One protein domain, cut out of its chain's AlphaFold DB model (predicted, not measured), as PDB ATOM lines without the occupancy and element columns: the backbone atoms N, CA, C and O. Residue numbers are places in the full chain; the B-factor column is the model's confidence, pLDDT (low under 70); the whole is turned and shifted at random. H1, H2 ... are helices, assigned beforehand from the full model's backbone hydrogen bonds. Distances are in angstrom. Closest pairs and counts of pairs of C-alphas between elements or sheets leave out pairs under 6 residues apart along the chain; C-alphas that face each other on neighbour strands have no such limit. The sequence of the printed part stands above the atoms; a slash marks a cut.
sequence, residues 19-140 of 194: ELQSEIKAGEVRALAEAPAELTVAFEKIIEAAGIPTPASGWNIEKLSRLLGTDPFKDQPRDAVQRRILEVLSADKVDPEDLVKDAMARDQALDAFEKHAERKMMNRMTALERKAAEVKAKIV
ATOM      1  N   GLU A  19     -41.319 -27.009 114.084       58.72
ATOM      2  CA  GLU A  19     -42.551 -26.979 114.894       58.72
ATOM      3  C   GLU A  19     -43.171 -28.370 115.102       58.72
ATOM      4  O   GLU A  19     -43.971 -28.569 116.019       58.72
ATOM      5  N   LEU A  20     -42.808 -29.335 114.254       59.22
ATOM      6  CA  LEU A  20     -43.277 -30.718 114.317       59.22
ATOM      7  C   LEU A  20     -42.301 -31.653 115.051       59.22
ATOM      8  O   LEU A  20     -42.636 -32.810 115.293       59.22
ATOM      9  N   GLN A  21     -41.106 -31.180 115.415       65.19
ATOM     10  CA  GLN A  21     -40.144 -31.977 116.173       65.19
ATOM     11  C   GLN A  21     -40.556 -32.061 117.645       65.19
ATOM     12  O   GLN A  21     -40.715 -31.050 118.326       65.19
ATOM     13  N   SER A  22     -40.700 -33.283 118.149       66.75
ATOM     14  CA  SER A  22     -40.881 -33.560 119.574       66.75
ATOM     15  C   SER A  22     -39.537 -33.821 120.248       66.75
ATOM     16  O   SER A  22     -38.695 -34.529 119.691       66.75
ATOM     17  N   GLU A  23     -39.352 -33.343 121.476       74.38
ATOM     18  CA  GLU A  23     -38.197 -33.739 122.282       74.38
ATOM     19  C   GLU A  23     -38.278 -35.231 122.635       74.38
ATOM     20  O   GLU A  23     -39.200 -35.671 123.321       74.38
ATOM     21  N   ILE A  24     -37.300 -36.012 122.163       85.31
ATOM     22  CA  ILE A  24     -37.119 -37.414 122.551       85.31
ATOM     23  C   ILE A  24     -36.025 -37.545 123.609       85.31
ATOM     24  O   ILE A  24     -35.031 -36.810 123.621       85.31
ATOM     25  N   LYS A  25     -36.142 -38.559 124.462       86.75
ATOM     26  CA  LYS A  25     -35.115 -38.915 125.444       86.75
ATOM     27  C   LYS A  25     -33.957 -39.689 124.806       86.75
ATOM     28  O   LYS A  25     -33.746 -40.875 125.061       86.75
ATOM     29  N   ALA A  26     -33.150 -39.001 124.002       81.25
ATOM     30  CA  ALA A  26     -32.040 -39.608 123.260       81.25
ATOM     31  C   ALA A  26     -31.034 -40.382 124.146       81.25
ATOM     32  O   ALA A  26     -30.424 -41.349 123.690       81.25
ATOM     33  N   GLY A  27     -30.870 -39.996 125.418       79.44
ATOM     34  CA  GLY A  27     -29.997 -40.695 126.368       79.44
ATOM     35  C   GLY A  27     -30.469 -42.109 126.732       79.44
ATOM     36  O   GLY A  27     -29.652 -43.025 126.792       79.44
ATOM     37  N   GLU A  28     -31.774 -42.306 126.930       85.31
ATOM     38  CA  GLU A  28     -32.358 -43.617 127.259       85.31
ATOM     39  C   GLU A  28     -32.338 -44.545 126.028       85.31
ATOM     40  O   GLU A  28     -31.944 -45.708 126.126       85.31
ATOM     41  N   VAL A  29     -32.635 -44.004 124.839       86.25
ATOM     42  CA  VAL A  29     -32.507 -44.715 123.551       86.25
ATOM     43  C   VAL A  29     -31.073 -45.191 123.316       86.25
ATOM     44  O   VAL A  29     -30.834 -46.341 122.936       86.25
ATOM     45  N   ARG A  30     -30.091 -44.329 123.592       87.50
ATOM     46  CA  ARG A  30     -28.676 -44.681 123.488       87.50
ATOM     47  C   ARG A  30     -28.294 -45.821 124.435       87.50
ATOM     48  O   ARG A  30     -27.554 -46.711 124.025       87.50
ATOM     49  N   ALA A  31     -28.792 -45.816 125.671       87.44
ATOM     50  CA  ALA A  31     -28.503 -46.880 126.630       87.44
ATOM     51  C   ALA A  31     -28.998 -48.252 126.131       87.44
ATOM     52  O   ALA A  31     -28.296 -49.252 126.287       87.44
ATOM     53  N   LEU A  32     -30.154 -48.301 125.456       87.31
ATOM     54  CA  LEU A  32     -30.626 -49.526 124.802       87.31
ATOM     55  C   LEU A  32     -29.701 -49.973 123.665       87.31
ATOM     56  O   LEU A  32     -29.410 -51.163 123.553       87.31
ATOM     57  N   ALA A  33     -29.200 -49.042 122.850       87.56
ATOM     58  CA  ALA A  33     -28.261 -49.359 121.771       87.56
ATOM     59  C   ALA A  33     -26.899 -49.860 122.299       87.56
ATOM     60  O   ALA A  33     -26.191 -50.625 121.638       87.56
ATOM     61  N   GLU A  34     -26.521 -49.471 123.517       88.06
ATOM     62  CA  GLU A  34     -25.301 -49.938 124.176       88.06
ATOM     63  C   GLU A  34     -25.446 -51.356 124.770       88.06
ATOM     64  O   GLU A  34     -24.432 -52.035 124.964       88.06
ATOM     65  N   ALA A  35     -26.665 -51.884 124.934       85.81
ATOM     66  CA  ALA A  35     -26.911 -53.224 125.477       85.81
ATOM     67  C   ALA A  35     -26.328 -54.356 124.595       85.81
ATOM     68  O   ALA A  35     -26.288 -54.220 123.375       85.81
ATOM     69  N   PRO A  36     -25.885 -55.502 125.156       80.31
ATOM     70  CA  PRO A  36     -25.189 -56.561 124.405       80.31
ATOM     71  C   PRO A  36     -25.941 -57.167 123.207       80.31
ATOM     72  O   PRO A  36     -25.296 -57.734 122.328       80.31
ATOM     73  N   ALA A  37     -27.272 -57.071 123.195       83.94
ATOM     74  CA  ALA A  37     -28.151 -57.633 122.173       83.94
ATOM     75  C   ALA A  37     -29.001 -56.535 121.509       83.94
ATOM     76  O   ALA A  37     -30.216 -56.670 121.368       83.94
ATOM     77  N   GLU A  38     -28.363 -55.430 121.122       86.50
ATOM     78  CA  GLU A  38     -29.037 -54.237 120.599       86.50
ATOM     79  C   GLU A  38     -29.930 -54.541 119.384       86.50
ATOM     80  O   GLU A  38     -31.058 -54.072 119.318       86.50
ATOM     81  N   LEU A  39     -29.513 -55.428 118.475       88.56
ATOM     82  CA  LEU A  39     -30.292 -55.766 117.272       88.56
ATOM     83  C   LEU A  39     -31.537 -56.623 117.557       88.56
ATOM     84  O   LEU A  39     -32.311 -56.909 116.652       88.56
ATOM     85  N   THR A  40     -31.722 -57.059 118.805       91.38
ATOM     86  CA  THR A  40     -32.902 -57.822 119.245       91.38
ATOM     87  C   THR A  40     -33.876 -56.976 120.062       91.38
ATOM     88  O   THR A  40     -34.901 -57.480 120.523       91.38
ATOM     89  N   VAL A  41     -33.562 -55.693 120.272       91.00
ATOM     90  CA  VAL A  41     -34.445 -54.766 120.977       91.00
ATOM     91  C   VAL A  41     -35.669 -54.508 120.099       91.00
ATOM     92  O   VAL A  41     -35.554 -54.013 118.983       91.00
ATOM     93  N   ALA A  42     -36.847 -54.868 120.610       93.69
ATOM     94  CA  ALA A  42     -38.117 -54.605 119.941       93.69
ATOM     95  C   ALA A  42     -38.346 -53.093 119.785       93.69
ATOM     96  O   ALA A  42     -38.019 -52.323 120.693       93.69
ATOM     97  N   PHE A  43     -38.936 -52.672 118.665       93.19
ATOM     98  CA  PHE A  43     -39.150 -51.254 118.366       93.19
ATOM     99  C   PHE A  43     -39.984 -50.556 119.439       93.19
ATOM    100  O   PHE A  43     -39.651 -49.445 119.835       93.19
ATOM    101  N   GLU A  44     -40.978 -51.234 120.012       91.50
ATOM    102  CA  GLU A  44     -41.819 -50.705 121.088       91.50
ATOM    103  C   GLU A  44     -40.985 -50.266 122.296       91.50
ATOM    104  O   GLU A  44     -41.255 -49.221 122.882       91.50
ATOM    105  N   LYS A  45     -39.920 -51.009 122.627       91.25
ATOM    106  CA  LYS A  45     -39.004 -50.643 123.717       91.25
ATOM    107  C   LYS A  45     -38.147 -49.429 123.376       91.25
ATOM    108  O   LYS A  45     -37.820 -48.653 124.269       91.25
ATOM    109  N   ILE A  46     -37.775 -49.264 122.107       92.56
ATOM    110  CA  ILE A  46     -37.031 -48.088 121.637       92.56
ATOM    111  C   ILE A  46     -37.920 -46.845 121.747       92.56
ATOM    112  O   ILE A  46     -37.484 -45.825 122.274       92.56
ATOM    113  N   ILE A  47     -39.180 -46.956 121.318       91.56
ATOM    114  CA  ILE A  47     -40.178 -45.884 121.412       91.56
ATOM    115  C   ILE A  47     -40.496 -45.538 122.876       91.56
ATOM    116  O   ILE A  47     -40.564 -44.360 123.229       91.56
ATOM    117  N   GLU A  48     -40.634 -46.543 123.745       90.12
ATOM    118  CA  GLU A  48     -40.844 -46.349 125.185       90.12
ATOM    119  C   GLU A  48     -39.659 -45.618 125.831       90.12
ATOM    120  O   GLU A  48     -39.854 -44.621 126.527       90.12
ATOM    121  N   ALA A  49     -38.427 -46.048 125.541       90.19
ATOM    122  CA  ALA A  49     -37.220 -45.389 126.039       90.19
ATOM    123  C   ALA A  49     -37.041 -43.976 125.473       90.19
ATOM    124  O   ALA A  49     -36.495 -43.105 126.141       90.19
ATOM    125  N   ALA A  50     -37.538 -43.698 124.268       90.94
ATOM    126  CA  ALA A  50     -37.577 -42.338 123.738       90.94
ATOM    127  C   ALA A  50     -38.541 -41.423 124.510       90.94
ATOM    128  O   ALA A  50     -38.508 -40.207 124.314       90.94
ATOM    129  N   GLY A  51     -39.360 -41.977 125.410       88.25
ATOM    130  CA  GLY A  51     -40.326 -41.239 126.214       88.25
ATOM    131  C   GLY A  51     -41.520 -40.749 125.402       88.25
ATOM    132  O   GLY A  51     -42.182 -39.806 125.827       88.25
ATOM    133  N   ILE A  52     -41.782 -41.358 124.241       88.12
ATOM    134  CA  ILE A  52     -42.869 -40.949 123.352       88.12
ATOM    135  C   ILE A  52     -44.195 -41.372 123.999       88.12
ATOM    136  O   ILE A  52     -44.446 -42.571 124.166       88.12
ATOM    137  N   PRO A  53     -45.047 -40.418 124.410       78.81
ATOM    138  CA  PRO A  53     -46.259 -40.732 125.148       78.81
ATOM    139  C   PRO A  53     -47.285 -41.413 124.243       78.81
ATOM    140  O   PRO A  53     -47.434 -41.078 123.071       78.81
ATOM    141  N   THR A  54     -48.064 -42.335 124.812       77.12
ATOM    142  CA  THR A  54     -49.265 -42.833 124.131       77.12
ATOM    143  C   THR A  54     -50.354 -41.759 124.222       77.12
ATOM    144  O   THR A  54     -50.717 -41.380 125.341       77.12
ATOM    145  N   PRO A  55     -50.897 -41.253 123.100       80.94
ATOM    146  CA  PRO A  55     -51.878 -40.173 123.144       80.94
ATOM    147  C   PRO A  55     -53.164 -40.589 123.866       80.94
ATOM    148  O   PRO A  55     -53.696 -41.678 123.636       80.94
ATOM    149  N   ALA A  56     -53.710 -39.700 124.703       78.56
ATOM    150  CA  ALA A  56     -54.945 -39.948 125.458       78.56
ATOM    151  C   ALA A  56     -56.180 -40.145 124.556       78.56
ATOM    152  O   ALA A  56     -57.136 -40.810 124.945       78.56
ATOM    153  N   SER A  57     -56.140 -39.612 123.329       81.06
ATOM    154  CA  SER A  57     -57.137 -39.858 122.278       81.06
ATOM    155  C   SER A  57     -57.162 -41.317 121.801       81.06
ATOM    156  O   SER A  57     -58.060 -41.719 121.059       81.06
ATOM    157  N   GLY A  58     -56.153 -42.115 122.171       84.69
ATOM    158  CA  GLY A  58     -55.951 -43.468 121.671       84.69
ATOM    159  C   GLY A  58     -55.620 -43.509 120.180       84.69
ATOM    160  O   GLY A  58     -55.756 -44.569 119.571       84.69
ATOM    161  N   TRP A  59     -55.254 -42.377 119.572       90.62
ATOM    162  CA  TRP A  59     -54.805 -42.268 118.187       90.62
ATOM    163  C   TRP A  59     -53.298 -42.058 118.135       90.62
ATOM    164  O   TRP A  59     -52.787 -41.135 118.748       90.62
ATOM    165  N   ASN A  60     -52.605 -42.913 117.390       91.44
ATOM    166  CA  ASN A  60     -51.182 -42.805 117.075       91.44
ATOM    167  C   ASN A  60     -50.952 -43.272 115.628       91.44
ATOM    168  O   ASN A  60     -51.873 -43.807 114.988       91.44
ATOM    169  N   ILE A  61     -49.739 -43.088 115.106       93.44
ATOM    170  CA  ILE A  61     -49.435 -43.428 113.713       93.44
ATOM    171  C   ILE A  61     -49.603 -44.927 113.427       93.44
ATOM    172  O   ILE A  61     -50.050 -45.308 112.349       93.44
ATOM    173  N   GLU A  62     -49.345 -45.796 114.404       91.94
ATOM    174  CA  GLU A  62     -49.505 -47.250 114.264       91.94
ATOM    175  C   GLU A  62     -50.971 -47.672 114.151       91.94
ATOM    176  O   GLU A  62     -51.314 -48.581 113.394       91.94
ATOM    177  N   LYS A  63     -51.869 -47.024 114.897       92.19
ATOM    178  CA  LYS A  63     -53.313 -47.235 114.770       92.19
ATOM    179  C   LYS A  63     -53.806 -46.744 113.416       92.19
ATOM    180  O   LYS A  63     -54.603 -47.443 112.795       92.19
ATOM    181  N   LEU A  64     -53.313 -45.596 112.944       92.75
ATOM    182  CA  LEU A  64     -53.629 -45.113 111.602       92.75
ATOM    183  C   LEU A  64     -53.119 -46.088 110.528       92.75
ATOM    184  O   LEU A  64     -53.881 -46.453 109.641       92.75
ATOM    185  N   SER A  65     -51.885 -46.575 110.645       92.19
ATOM    186  CA  SER A  65     -51.306 -47.576 109.739       92.19
ATOM    187  C   SER A  65     -52.138 -48.863 109.701       92.19
ATOM    188  O   SER A  65     -52.530 -49.327 108.629       92.19
ATOM    189  N   ARG A  66     -52.526 -49.389 110.872       92.00
ATOM    190  CA  ARG A  66     -53.428 -50.549 110.968       92.00
ATOM    191  C   ARG A  66     -54.782 -50.290 110.315       92.00
ATOM    192  O   ARG A  66     -55.278 -51.164 109.614       92.00
ATOM    193  N   LEU A  67     -55.368 -49.110 110.522       91.19
ATOM    194  CA  LEU A  67     -56.642 -48.732 109.911       91.19
ATOM    195  C   LEU A  67     -56.535 -48.680 108.383       91.19
ATOM    196  O   LEU A  67     -57.386 -49.239 107.697       91.19
ATOM    197  N   LEU A  68     -55.479 -48.065 107.852       90.50
ATOM    198  CA  LEU A  68     -55.220 -47.994 106.412       90.50
ATOM    199  C   LEU A  68     -55.023 -49.381 105.780       90.50
ATOM    200  O   LEU A  68     -55.334 -49.561 104.608       90.50
ATOM    201  N   GLY A  69     -54.565 -50.363 106.560       87.19
ATOM    202  CA  GLY A  69     -54.444 -51.761 106.138       87.19
ATOM    203  C   GLY A  69     -55.760 -52.548 106.084       87.19
ATOM    204  O   GLY A  69     -55.753 -53.697 105.645       87.19
ATOM    205  N   THR A  70     -56.885 -51.977 106.526       90.50
ATOM    206  CA  THR A  70     -58.194 -52.651 106.499       90.50
ATOM    207  C   THR A  70     -58.914 -52.484 105.156       90.50
ATOM    208  O   THR A  70     -58.746 -51.479 104.462       90.50
ATOM    209  N   ASP A  71     -59.773 -53.447 104.806       79.25
ATOM    210  CA  ASP A  71     -60.538 -53.468 103.545       79.25
ATOM    211  C   ASP A  71     -61.284 -52.158 103.191       79.25
ATOM    212  O   ASP A  71     -61.330 -51.812 102.012       79.25
ATOM    213  N   PRO A  72     -61.828 -51.364 104.141       82.25
ATOM    214  CA  PRO A  72     -62.461 -50.078 103.834       82.25
ATOM    215  C   PRO A  72     -61.552 -49.008 103.213       82.25
ATOM    216  O   PRO A  72     -62.080 -48.017 102.707       82.25
ATOM    217  N   PHE A  73     -60.228 -49.167 103.288       86.00
ATOM    218  CA  PHE A  73     -59.233 -48.226 102.753       86.00
ATOM    219  C   PHE A  73     -58.294 -48.873 101.735       86.00
ATOM    220  O   PHE A  73     -57.686 -48.171 100.925       86.00
ATOM    221  N   LYS A  74     -58.210 -50.205 101.753       83.19
ATOM    222  CA  LYS A  74     -57.468 -50.999 100.785       83.19
ATOM    223  C   LYS A  74     -57.983 -50.732  99.365       83.19
ATOM    224  O   LYS A  74     -59.185 -50.608  99.145       83.19
ATOM    225  N   ASP A  75     -57.059 -50.593  98.419       84.25
ATOM    226  CA  ASP A  75     -57.326 -50.390  96.985       84.25
ATOM    227  C   ASP A  75     -58.126 -49.118  96.616       84.25
ATOM    228  O   ASP A  75     -58.542 -48.949  95.467       84.25
ATOM    229  N   GLN A  76     -58.316 -48.178  97.551       88.06
ATOM    230  CA  GLN A  76     -58.927 -46.880  97.261       88.06
ATOM    231  C   GLN A  76     -57.896 -45.843  96.794       88.06
ATOM    232  O   GLN A  76     -56.746 -45.850  97.240       88.06
ATOM    233  N   PRO A  77     -58.296 -44.888  95.931       91.50
ATOM    234  CA  PRO A  77     -57.416 -43.801  95.524       91.50
ATOM    235  C   PRO A  77     -57.044 -42.920  96.725       91.50
ATOM    236  O   PRO A  77     -57.888 -42.602  97.569       91.50
ATOM    237  N   ARG A  78     -55.782 -42.477  96.760       90.50
ATOM    238  CA  ARG A  78     -55.180 -41.702  97.861       90.50
ATOM    239  C   ARG A  78     -56.050 -40.537  98.339       90.50
ATOM    240  O   ARG A  78     -56.203 -40.352  99.542       90.50
ATOM    241  N   ASP A  79     -56.650 -39.788  97.420       90.50
ATOM    242  CA  ASP A  79     -57.464 -38.615  97.759       90.50
ATOM    243  C   ASP A  79     -58.772 -38.987  98.474       90.50
ATOM    244  O   ASP A  79     -59.228 -38.259  99.360       90.50
ATOM    245  N   ALA A  80     -59.378 -40.127  98.123       90.38
ATOM    246  CA  ALA A  80     -60.575 -40.630  98.797       90.38
ATOM    247  C   ALA A  80     -60.240 -41.120 100.212       90.38
ATOM    248  O   ALA A  80     -60.946 -40.779 101.164       90.38
ATOM    249  N   VAL A  81     -59.120 -41.837 100.355       91.81
ATOM    250  CA  VAL A  81     -58.585 -42.276 101.651       91.81
ATOM    251  C   VAL A  81     -58.286 -41.068 102.538       91.81
ATOM    252  O   VAL A  81     -58.755 -41.015 103.670       91.81
ATOM    253  N   GLN A  82     -57.584 -40.059 102.015       92.75
ATOM    254  CA  GLN A  82     -57.230 -38.852 102.762       92.75
ATOM    255  C   GLN A  82     -58.468 -38.129 103.301       92.75
ATOM    256  O   GLN A  82     -58.517 -37.811 104.489       92.75
ATOM    257  N   ARG A  83     -59.483 -37.891 102.459       90.19
ATOM    258  CA  ARG A  83     -60.733 -37.241 102.896       90.19
ATOM    259  C   ARG A  83     -61.411 -38.031 104.008       90.19
ATOM    260  O   ARG A  83     -61.781 -37.458 105.027       90.19
ATOM    261  N   ARG A  84     -61.516 -39.349 103.837       90.88
ATOM    262  CA  ARG A  84     -62.186 -40.222 104.800       90.88
ATOM    263  C   ARG A  84     -61.439 -40.318 106.130       90.88
ATOM    264  O   ARG A  84     -62.076 -40.325 107.175       90.88
ATOM    265  N   ILE A  85     -60.108 -40.339 106.111       92.62
ATOM    266  CA  ILE A  85     -59.297 -40.282 107.333       92.62
ATOM    267  C   ILE A  85     -59.480 -38.941 108.045       92.62
ATOM    268  O   ILE A  85     -59.719 -38.935 109.247       92.62
ATOM    269  N   LEU A  86     -59.445 -37.813 107.328       92.62
ATOM    270  CA  LEU A  86     -59.673 -36.498 107.939       92.62
ATOM    271  C   LEU A  86     -61.069 -36.385 108.570       92.62
ATOM    272  O   LEU A  86     -61.213 -35.793 109.636       92.62
ATOM    273  N   GLU A  87     -62.089 -36.988 107.955       91.12
ATOM    274  CA  GLU A  87     -63.435 -37.074 108.535       91.12
ATOM    275  C   GLU A  87     -63.461 -37.899 109.830       91.12
ATOM    276  O   GLU A  87     -64.074 -37.471 110.809       91.12
ATOM    277  N   VAL A  88     -62.779 -39.050 109.858       91.69
ATOM    278  CA  VAL A  88     -62.669 -39.909 111.051       91.69
ATOM    279  C   VAL A  88     -61.934 -39.184 112.181       91.69
ATOM    280  O   VAL A  88     -62.439 -39.125 113.299       91.69
ATOM    281  N   LEU A  89     -60.785 -38.571 111.888       92.44
ATOM    282  CA  LEU A  89     -60.011 -37.812 112.874       92.44
ATOM    283  C   LEU A  89     -60.802 -36.616 113.412       92.44
ATOM    284  O   LEU A  89     -60.805 -36.370 114.616       92.44
ATOM    285  N   SER A  90     -61.535 -35.908 112.548       91.00
ATOM    286  CA  SER A  90     -62.392 -34.794 112.961       91.00
ATOM    287  C   SER A  90     -63.544 -35.247 113.865       91.00
ATOM    288  O   SER A  90     -63.850 -34.560 114.842       91.00
ATOM    289  N   ALA A  91     -64.162 -36.399 113.579       91.19
ATOM    290  CA  ALA A  91     -65.210 -36.976 114.424       91.19
ATOM    291  C   ALA A  91     -64.691 -37.330 115.828       91.19
ATOM    292  O   ALA A  91     -65.380 -37.070 116.817       91.19
ATOM    293  N   ASP A  92     -63.456 -37.827 115.902       90.44
ATOM    294  CA  ASP A  92     -62.772 -38.190 117.146       90.44
ATOM    295  C   ASP A  92     -62.041 -37.003 117.808       90.44
ATOM    296  O   ASP A  92     -61.437 -37.165 118.869       90.44
ATOM    297  N   LYS A  93     -62.130 -35.797 117.223       90.38
ATOM    298  CA  LYS A  93     -61.470 -34.558 117.681       90.38
ATOM    299  C   LYS A  93     -59.944 -34.681 117.806       90.38
ATOM    300  O   LYS A  93     -59.353 -34.119 118.726       90.38
ATOM    301  N   VAL A  94     -59.317 -35.407 116.887       92.12
ATOM    302  CA  VAL A  94     -57.860 -35.568 116.811       92.12
ATOM    303  C   VAL A  94     -57.291 -34.627 115.759       92.12
ATOM    304  O   VAL A  94     -57.788 -34.589 114.632       92.12
ATOM    305  N   ASP A  95     -56.244 -33.887 116.119       90.62
ATOM    306  CA  ASP A  95     -55.516 -33.048 115.172       90.62
ATOM    307  C   ASP A  95     -54.592 -33.927 114.302       90.62
ATOM    308  O   ASP A  95     -53.780 -34.687 114.839       90.62
ATOM    309  N   PRO A  96     -54.682 -33.861 112.959       89.62
ATOM    310  CA  PRO A  96     -53.711 -34.513 112.086       89.62
ATOM    311  C   PRO A  96     -52.257 -34.108 112.374       89.62
ATOM    312  O   PRO A  96     -51.360 -34.919 112.152       89.62
ATOM    313  N   GLU A  97     -52.017 -32.891 112.877       89.56
ATOM    314  CA  GLU A  97     -50.686 -32.418 113.276       89.56
ATOM    315  C   GLU A  97     -50.081 -33.301 114.382       89.56
ATOM    316  O   GLU A  97     -48.902 -33.646 114.311       89.56
ATOM    317  N   ASP A  98     -50.888 -33.751 115.348       89.25
ATOM    318  CA  ASP A  98     -50.432 -34.610 116.450       89.25
ATOM    319  C   ASP A  98     -49.986 -35.993 115.956       89.25
ATOM    320  O   ASP A  98     -49.016 -36.558 116.461       89.25
ATOM    321  N   LEU A  99     -50.654 -36.532 114.932       91.38
ATOM    322  CA  LEU A  99     -50.265 -37.803 114.311       91.38
ATOM    323  C   LEU A  99     -48.971 -37.684 113.506       91.38
ATOM    324  O   LEU A  99     -48.173 -38.619 113.491       91.38
ATOM    325  N   VAL A 100     -48.757 -36.544 112.845       90.94
ATOM    326  CA  VAL A 100     -47.497 -36.266 112.147       90.94
ATOM    327  C   VAL A 100     -46.356 -36.119 113.155       90.94
ATOM    328  O   VAL A 100     -45.299 -36.712 112.947       90.94
ATOM    329  N   LYS A 101     -46.580 -35.412 114.270       90.12
ATOM    330  CA  LYS A 101     -45.609 -35.301 115.371       90.12
ATOM    331  C   LYS A 101     -45.266 -36.664 115.969       90.12
ATOM    332  O   LYS A 101     -44.090 -36.963 116.122       90.12
ATOM    333  N   ASP A 102     -46.259 -37.515 116.246       91.12
ATOM    334  CA  ASP A 102     -46.030 -38.887 116.738       91.12
ATOM    335  C   ASP A 102     -45.220 -39.727 115.736       91.12
ATOM    336  O   ASP A 102     -44.285 -40.421 116.134       91.12
ATOM    337  N   ALA A 103     -45.514 -39.626 114.435       92.06
ATOM    338  CA  ALA A 103     -44.751 -40.322 113.400       92.06
ATOM    339  C   ALA A 103     -43.284 -39.871 113.359       92.06
ATOM    340  O   ALA A 103     -42.384 -40.710 113.382       92.06
ATOM    341  N   MET A 104     -43.046 -38.556 113.351       92.56
ATOM    342  CA  MET A 104     -41.699 -37.980 113.353       92.56
ATOM    343  C   MET A 104     -40.927 -38.321 114.632       92.56
ATOM    344  O   MET A 104     -39.741 -38.627 114.562       92.56
ATOM    345  N   ALA A 105     -41.593 -38.312 115.788       91.06
ATOM    346  CA  ALA A 105     -40.997 -38.686 117.066       91.06
ATOM    347  C   ALA A 105     -40.463 -40.121 117.036       91.06
ATOM    348  O   ALA A 105     -39.330 -40.386 117.439       91.06
ATOM    349  N   ARG A 106     -41.295 -41.055 116.551       93.94
ATOM    350  CA  ARG A 106     -40.950 -42.478 116.471       93.94
ATOM    351  C   ARG A 106     -39.807 -42.725 115.499       93.94
ATOM    352  O   ARG A 106     -38.883 -43.453 115.843       93.94
ATOM    353  N   ASP A 107     -39.853 -42.092 114.334       94.25
ATOM    354  CA  ASP A 107     -38.784 -42.146 113.333       94.25
ATOM    355  C   ASP A 107     -37.455 -41.644 113.918       94.25
ATOM    356  O   ASP A 107     -36.466 -42.370 113.951       94.25
ATOM    357  N   GLN A 108     -37.469 -40.470 114.556       92.94
ATOM    358  CA  GLN A 108     -36.287 -39.901 115.204       92.94
ATOM    359  C   GLN A 108     -35.729 -40.794 116.325       92.94
ATOM    360  O   GLN A 108     -34.513 -40.853 116.533       92.94
ATOM    361  N   ALA A 109     -36.596 -41.485 117.069       93.50
ATOM    362  CA  ALA A 109     -36.176 -42.447 118.084       93.50
ATOM    363  C   ALA A 109     -35.465 -43.661 117.469       93.50
ATOM    364  O   ALA A 109     -34.439 -44.100 117.998       93.50
ATOM    365  N   LEU A 110     -35.980 -44.180 116.353       95.12
ATOM    366  CA  LEU A 110     -35.368 -45.287 115.622       95.12
ATOM    367  C   LEU A 110     -34.028 -44.871 114.999       95.12
ATOM    368  O   LEU A 110     -33.038 -45.568 115.208       95.12
ATOM    369  N   ASP A 111     -33.955 -43.703 114.363       95.19
ATOM    370  CA  ASP A 111     -32.716 -43.150 113.798       95.19
ATOM    371  C   ASP A 111     -31.631 -42.951 114.866       95.19
ATOM    372  O   ASP A 111     -30.449 -43.264 114.672       95.19
ATOM    373  N   ALA A 112     -32.021 -42.426 116.034       92.69
ATOM    374  CA  ALA A 112     -31.107 -42.249 117.155       92.69
ATOM    375  C   ALA A 112     -30.559 -43.600 117.632       92.69
ATOM    376  O   ALA A 112     -29.351 -43.733 117.852       92.69
ATOM    377  N   PHE A 113     -31.426 -44.606 117.759       94.69
ATOM    378  CA  PHE A 113     -31.022 -45.961 118.118       94.69
ATOM    379  C   PHE A 113     -30.067 -46.563 117.081       94.69
ATOM    380  O   PHE A 113     -28.983 -47.029 117.445       94.69
ATOM    381  N   GLU A 114     -30.436 -46.507 115.798       95.62
ATOM    382  CA  GLU A 114     -29.670 -47.063 114.684       95.62
ATOM    383  C   GLU A 114     -28.257 -46.485 114.648       95.62
ATOM    384  O   GLU A 114     -27.284 -47.235 114.677       95.62
ATOM    385  N   LYS A 115     -28.118 -45.157 114.706       94.12
ATOM    386  CA  LYS A 115     -26.813 -44.480 114.681       94.12
ATOM    387  C   LYS A 115     -25.861 -44.967 115.779       94.12
ATOM    388  O   LYS A 115     -24.635 -44.985 115.601       94.12
ATOM    389  N   HIS A 116     -26.393 -45.305 116.951       92.75
ATOM    390  CA  HIS A 116     -25.604 -45.827 118.064       92.75
ATOM    391  C   HIS A 116     -25.291 -47.318 117.893       92.75
ATOM    392  O   HIS A 116     -24.134 -47.718 118.072       92.75
ATOM    393  N   ALA A 117     -26.286 -48.117 117.504       93.88
ATOM    394  CA  ALA A 117     -26.138 -49.545 117.254       93.88
ATOM    395  C   ALA A 117     -25.146 -49.822 116.110       93.88
ATOM    396  O   ALA A 117     -24.238 -50.643 116.263       93.88
ATOM    397  N   GLU A 118     -25.244 -49.076 115.008       94.69
ATOM    398  CA  GLU A 118     -24.354 -49.152 113.849       94.69
ATOM    399  C   GLU A 118     -22.906 -48.878 114.260       94.69
ATOM    400  O   GLU A 118     -22.024 -49.709 114.037       94.69
ATOM    401  N   ARG A 119     -22.647 -47.756 114.942       93.38
ATOM    402  CA  ARG A 119     -21.298 -47.401 115.412       93.38
ATOM    403  C   ARG A 119     -20.690 -48.502 116.274       93.38
ATOM    404  O   ARG A 119     -19.525 -48.861 116.104       93.38
ATOM    405  N   LYS A 120     -21.469 -49.039 117.212       92.00
ATOM    406  CA  LYS A 120     -21.020 -50.119 118.093       92.00
ATOM    407  C   LYS A 120     -20.748 -51.406 117.312       92.00
ATOM    408  O   LYS A 120     -19.752 -52.083 117.573       92.00
ATOM    409  N   MET A 121     -21.603 -51.753 116.355       94.31
ATOM    410  CA  MET A 121     -21.413 -52.902 115.474       94.31
ATOM    411  C   MET A 121     -20.150 -52.759 114.623       94.31
ATOM    412  O   MET A 121     -19.327 -53.672 114.635       94.31
ATOM    413  N   MET A 122     -19.948 -51.612 113.977       94.75
ATOM    414  CA  MET A 122     -18.758 -51.343 113.168       94.75
ATOM    415  C   MET A 122     -17.482 -51.444 114.002       94.75
ATOM    416  O   MET A 122     -16.555 -52.151 113.617       94.75
ATOM    417  N   ASN A 123     -17.468 -50.869 115.209       94.81
ATOM    418  CA  ASN A 123     -16.333 -51.000 116.125       94.81
ATOM    419  C   ASN A 123     -16.026 -52.466 116.481       94.81
ATOM    420  O   ASN A 123     -14.860 -52.866 116.512       94.81
ATOM    421  N   ARG A 124     -17.059 -53.285 116.742       94.38
ATOM    422  CA  ARG A 124     -16.884 -54.727 116.992       94.38
ATOM    423  C   ARG A 124     -16.345 -55.445 115.756       94.38
ATOM    424  O   ARG A 124     -15.427 -56.250 115.896       94.38
ATOM    425  N   MET A 125     -16.874 -55.145 114.572       95.81
ATOM    426  CA  MET A 125     -16.457 -55.764 113.314       95.81
ATOM    427  C   MET A 125     -14.990 -55.458 113.010       95.81
ATOM    428  O   MET A 125     -14.203 -56.386 112.848       95.81
ATOM    429  N   THR A 126     -14.581 -54.192 113.089       97.69
ATOM    430  CA  THR A 126     -13.179 -53.787 112.911       97.69
ATOM    431  C   THR A 126     -12.252 -54.451 113.935       97.69
ATOM    432  O   THR A 126     -11.156 -54.897 113.594       97.69
ATOM    433  N   ALA A 127     -12.676 -54.569 115.199       96.88
ATOM    434  CA  ALA A 127     -11.885 -55.257 116.220       96.88
ATOM    435  C   ALA A 127     -11.722 -56.759 115.922       96.88
ATOM    436  O   ALA A 127     -10.648 -57.321 116.154       96.88
ATOM    437  N   LEU A 128     -12.767 -57.414 115.407       97.62
ATOM    438  CA  LEU A 128     -12.718 -58.817 114.992       97.62
ATOM    439  C   LEU A 128     -11.835 -59.012 113.757       97.62
ATOM    440  O   LEU A 128     -11.010 -59.922 113.753       97.62
ATOM    441  N   GLU A 129     -11.947 -58.146 112.751       98.12
ATOM    442  CA  GLU A 129     -11.099 -58.167 111.553       98.12
ATOM    443  C   GLU A 129      -9.621 -58.010 111.909       98.12
ATOM    444  O   GLU A 129      -8.782 -58.782 111.440       98.12
ATOM    445  N   ARG A 130      -9.301 -57.072 112.808       98.19
ATOM    446  CA  ARG A 130      -7.940 -56.889 113.316       98.19
ATOM    447  C   ARG A 130      -7.422 -58.150 114.007       98.19
ATOM    448  O   ARG A 130      -6.333 -58.616 113.680       98.19
ATOM    449  N   LYS A 131      -8.202 -58.737 114.921       97.94
ATOM    450  CA  LYS A 131      -7.827 -59.994 115.593       97.94
ATOM    451  C   LYS A 131      -7.636 -61.135 114.594       97.94
ATOM    452  O   LYS A 131      -6.690 -61.907 114.719       97.94
ATOM    453  N   ALA A 132      -8.500 -61.236 113.587       98.25
ATOM    454  CA  ALA A 132      -8.374 -62.240 112.539       98.25
ATOM    455  C   ALA A 132      -7.083 -62.049 111.726       98.25
ATOM    456  O   ALA A 132      -6.408 -63.032 111.418       98.25
ATOM    457  N   ALA A 133      -6.706 -60.807 111.410       98.31
ATOM    458  CA  ALA A 133      -5.446 -60.497 110.736       98.31
ATOM    459  C   ALA A 133      -4.221 -60.854 111.599       98.31
ATOM    460  O   ALA A 133      -3.292 -61.489 111.101       98.31
ATOM    461  N   GLU A 134      -4.242 -60.528 112.894       98.38
ATOM    462  CA  GLU A 134      -3.181 -60.888 113.849       98.38
ATOM    463  C   GLU A 134      -3.007 -62.414 113.956       98.38
ATOM    464  O   GLU A 134      -1.887 -62.928 113.893       98.38
ATOM    465  N   VAL A 135      -4.113 -63.165 114.041       98.44
ATOM    466  CA  VAL A 135      -4.085 -64.637 114.050       98.44
ATOM    467  C   VAL A 135      -3.517 -65.189 112.742       98.44
ATOM    468  O   VAL A 135      -2.661 -66.072 112.781       98.44
ATOM    469  N   LYS A 136      -3.933 -64.656 111.586       98.38
ATOM    470  CA  LYS A 136      -3.394 -65.065 110.278       98.38
ATOM    471  C   LYS A 136      -1.888 -64.828 110.184       98.38
ATOM    472  O   LYS A 136      -1.173 -65.720 109.738       98.38
ATOM    473  N   ALA A 137      -1.397 -63.679 110.647       98.38
ATOM    474  CA  ALA A 137       0.036 -63.392 110.667       98.38
ATOM    475  C   ALA A 137       0.803 -64.411 111.527       98.38
ATOM    476  O   ALA A 137       1.829 -64.941 111.103       98.38
ATOM    477  N   LYS A 138       0.260 -64.765 112.699       98.38
ATOM    478  CA  LYS A 138       0.860 -65.776 113.578       98.38
ATOM    479  C   LYS A 138       0.876 -67.174 112.954       98.38
ATOM    480  O   LYS A 138       1.843 -67.904 113.151       98.38
ATOM    481  N   ILE A 139      -0.159 -67.544 112.198       98.44
ATOM    482  CA  ILE A 139      -0.187 -68.809 111.448       98.44
ATOM    483  C   ILE A 139       0.969 -68.858 110.446       98.44
ATOM    484  O   ILE A 139       1.684 -69.856 110.416       98.44
ATOM    485  N   VAL A 140       1.189 -67.789 109.676       98.56
ATOM    486  CA  VAL A 140       2.282 -67.736 108.689       98.56
ATOM    487  C   VAL A 140       3.651 -67.886 109.357       98.56
ATOM    488  O   VAL A 140       4.471 -68.682 108.901       98.56
TER     489      VAL A 140
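What this domain is: This is residues 19 to 140 of the 194 residues of an uncharacterized protein of Acidobacteria bacterium (UniProt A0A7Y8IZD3). One long helix, H5, is the spine of a rod; short H1, H2 and H3 pack along its first part, H4 makes a corner near its start, and its residues 122 to 140 stick out. The printed part has 122 residues with five named helices, H1 to H5 in chain order, and no named strand: all helix. It is only just extended, close to loose: radius of gyration of the C-alphas 21.0 A, spans 73 by 33 by 23 A.

How they stand to each other: H5, residues 96 to 140, touches H1, residues 26 to 34, with residues 109 to 120 alone; the closest C-alphas, of Ala 33 and Ala 117, are 5.0 A apart. H2, residues 43 to 49, touches H5, about perpendicular at 76 degrees; closest C-alphas Ile 47 and Arg 106, 6.1 A. H3, residues 61 to 68, touches H5, about perpendicular at 73 degrees; closest C-alphas Ile 61 and Ala 103, 5.6 A. Every O i to N i+4 pair in the five helices is within hydrogen-bond range.

Where its parts are: H5 runs 65.2 A, from C-alpha 96 (-53.711, -34.513, 112.086) to C-alpha 140 (2.282, -67.736, 108.689). H4, residues 78 to 91, runs 19.9 A.

The domain as a whole: The printed part has no cut. The link H2 to H3 is long. Residues 19 to 22 have pLDDT under 70.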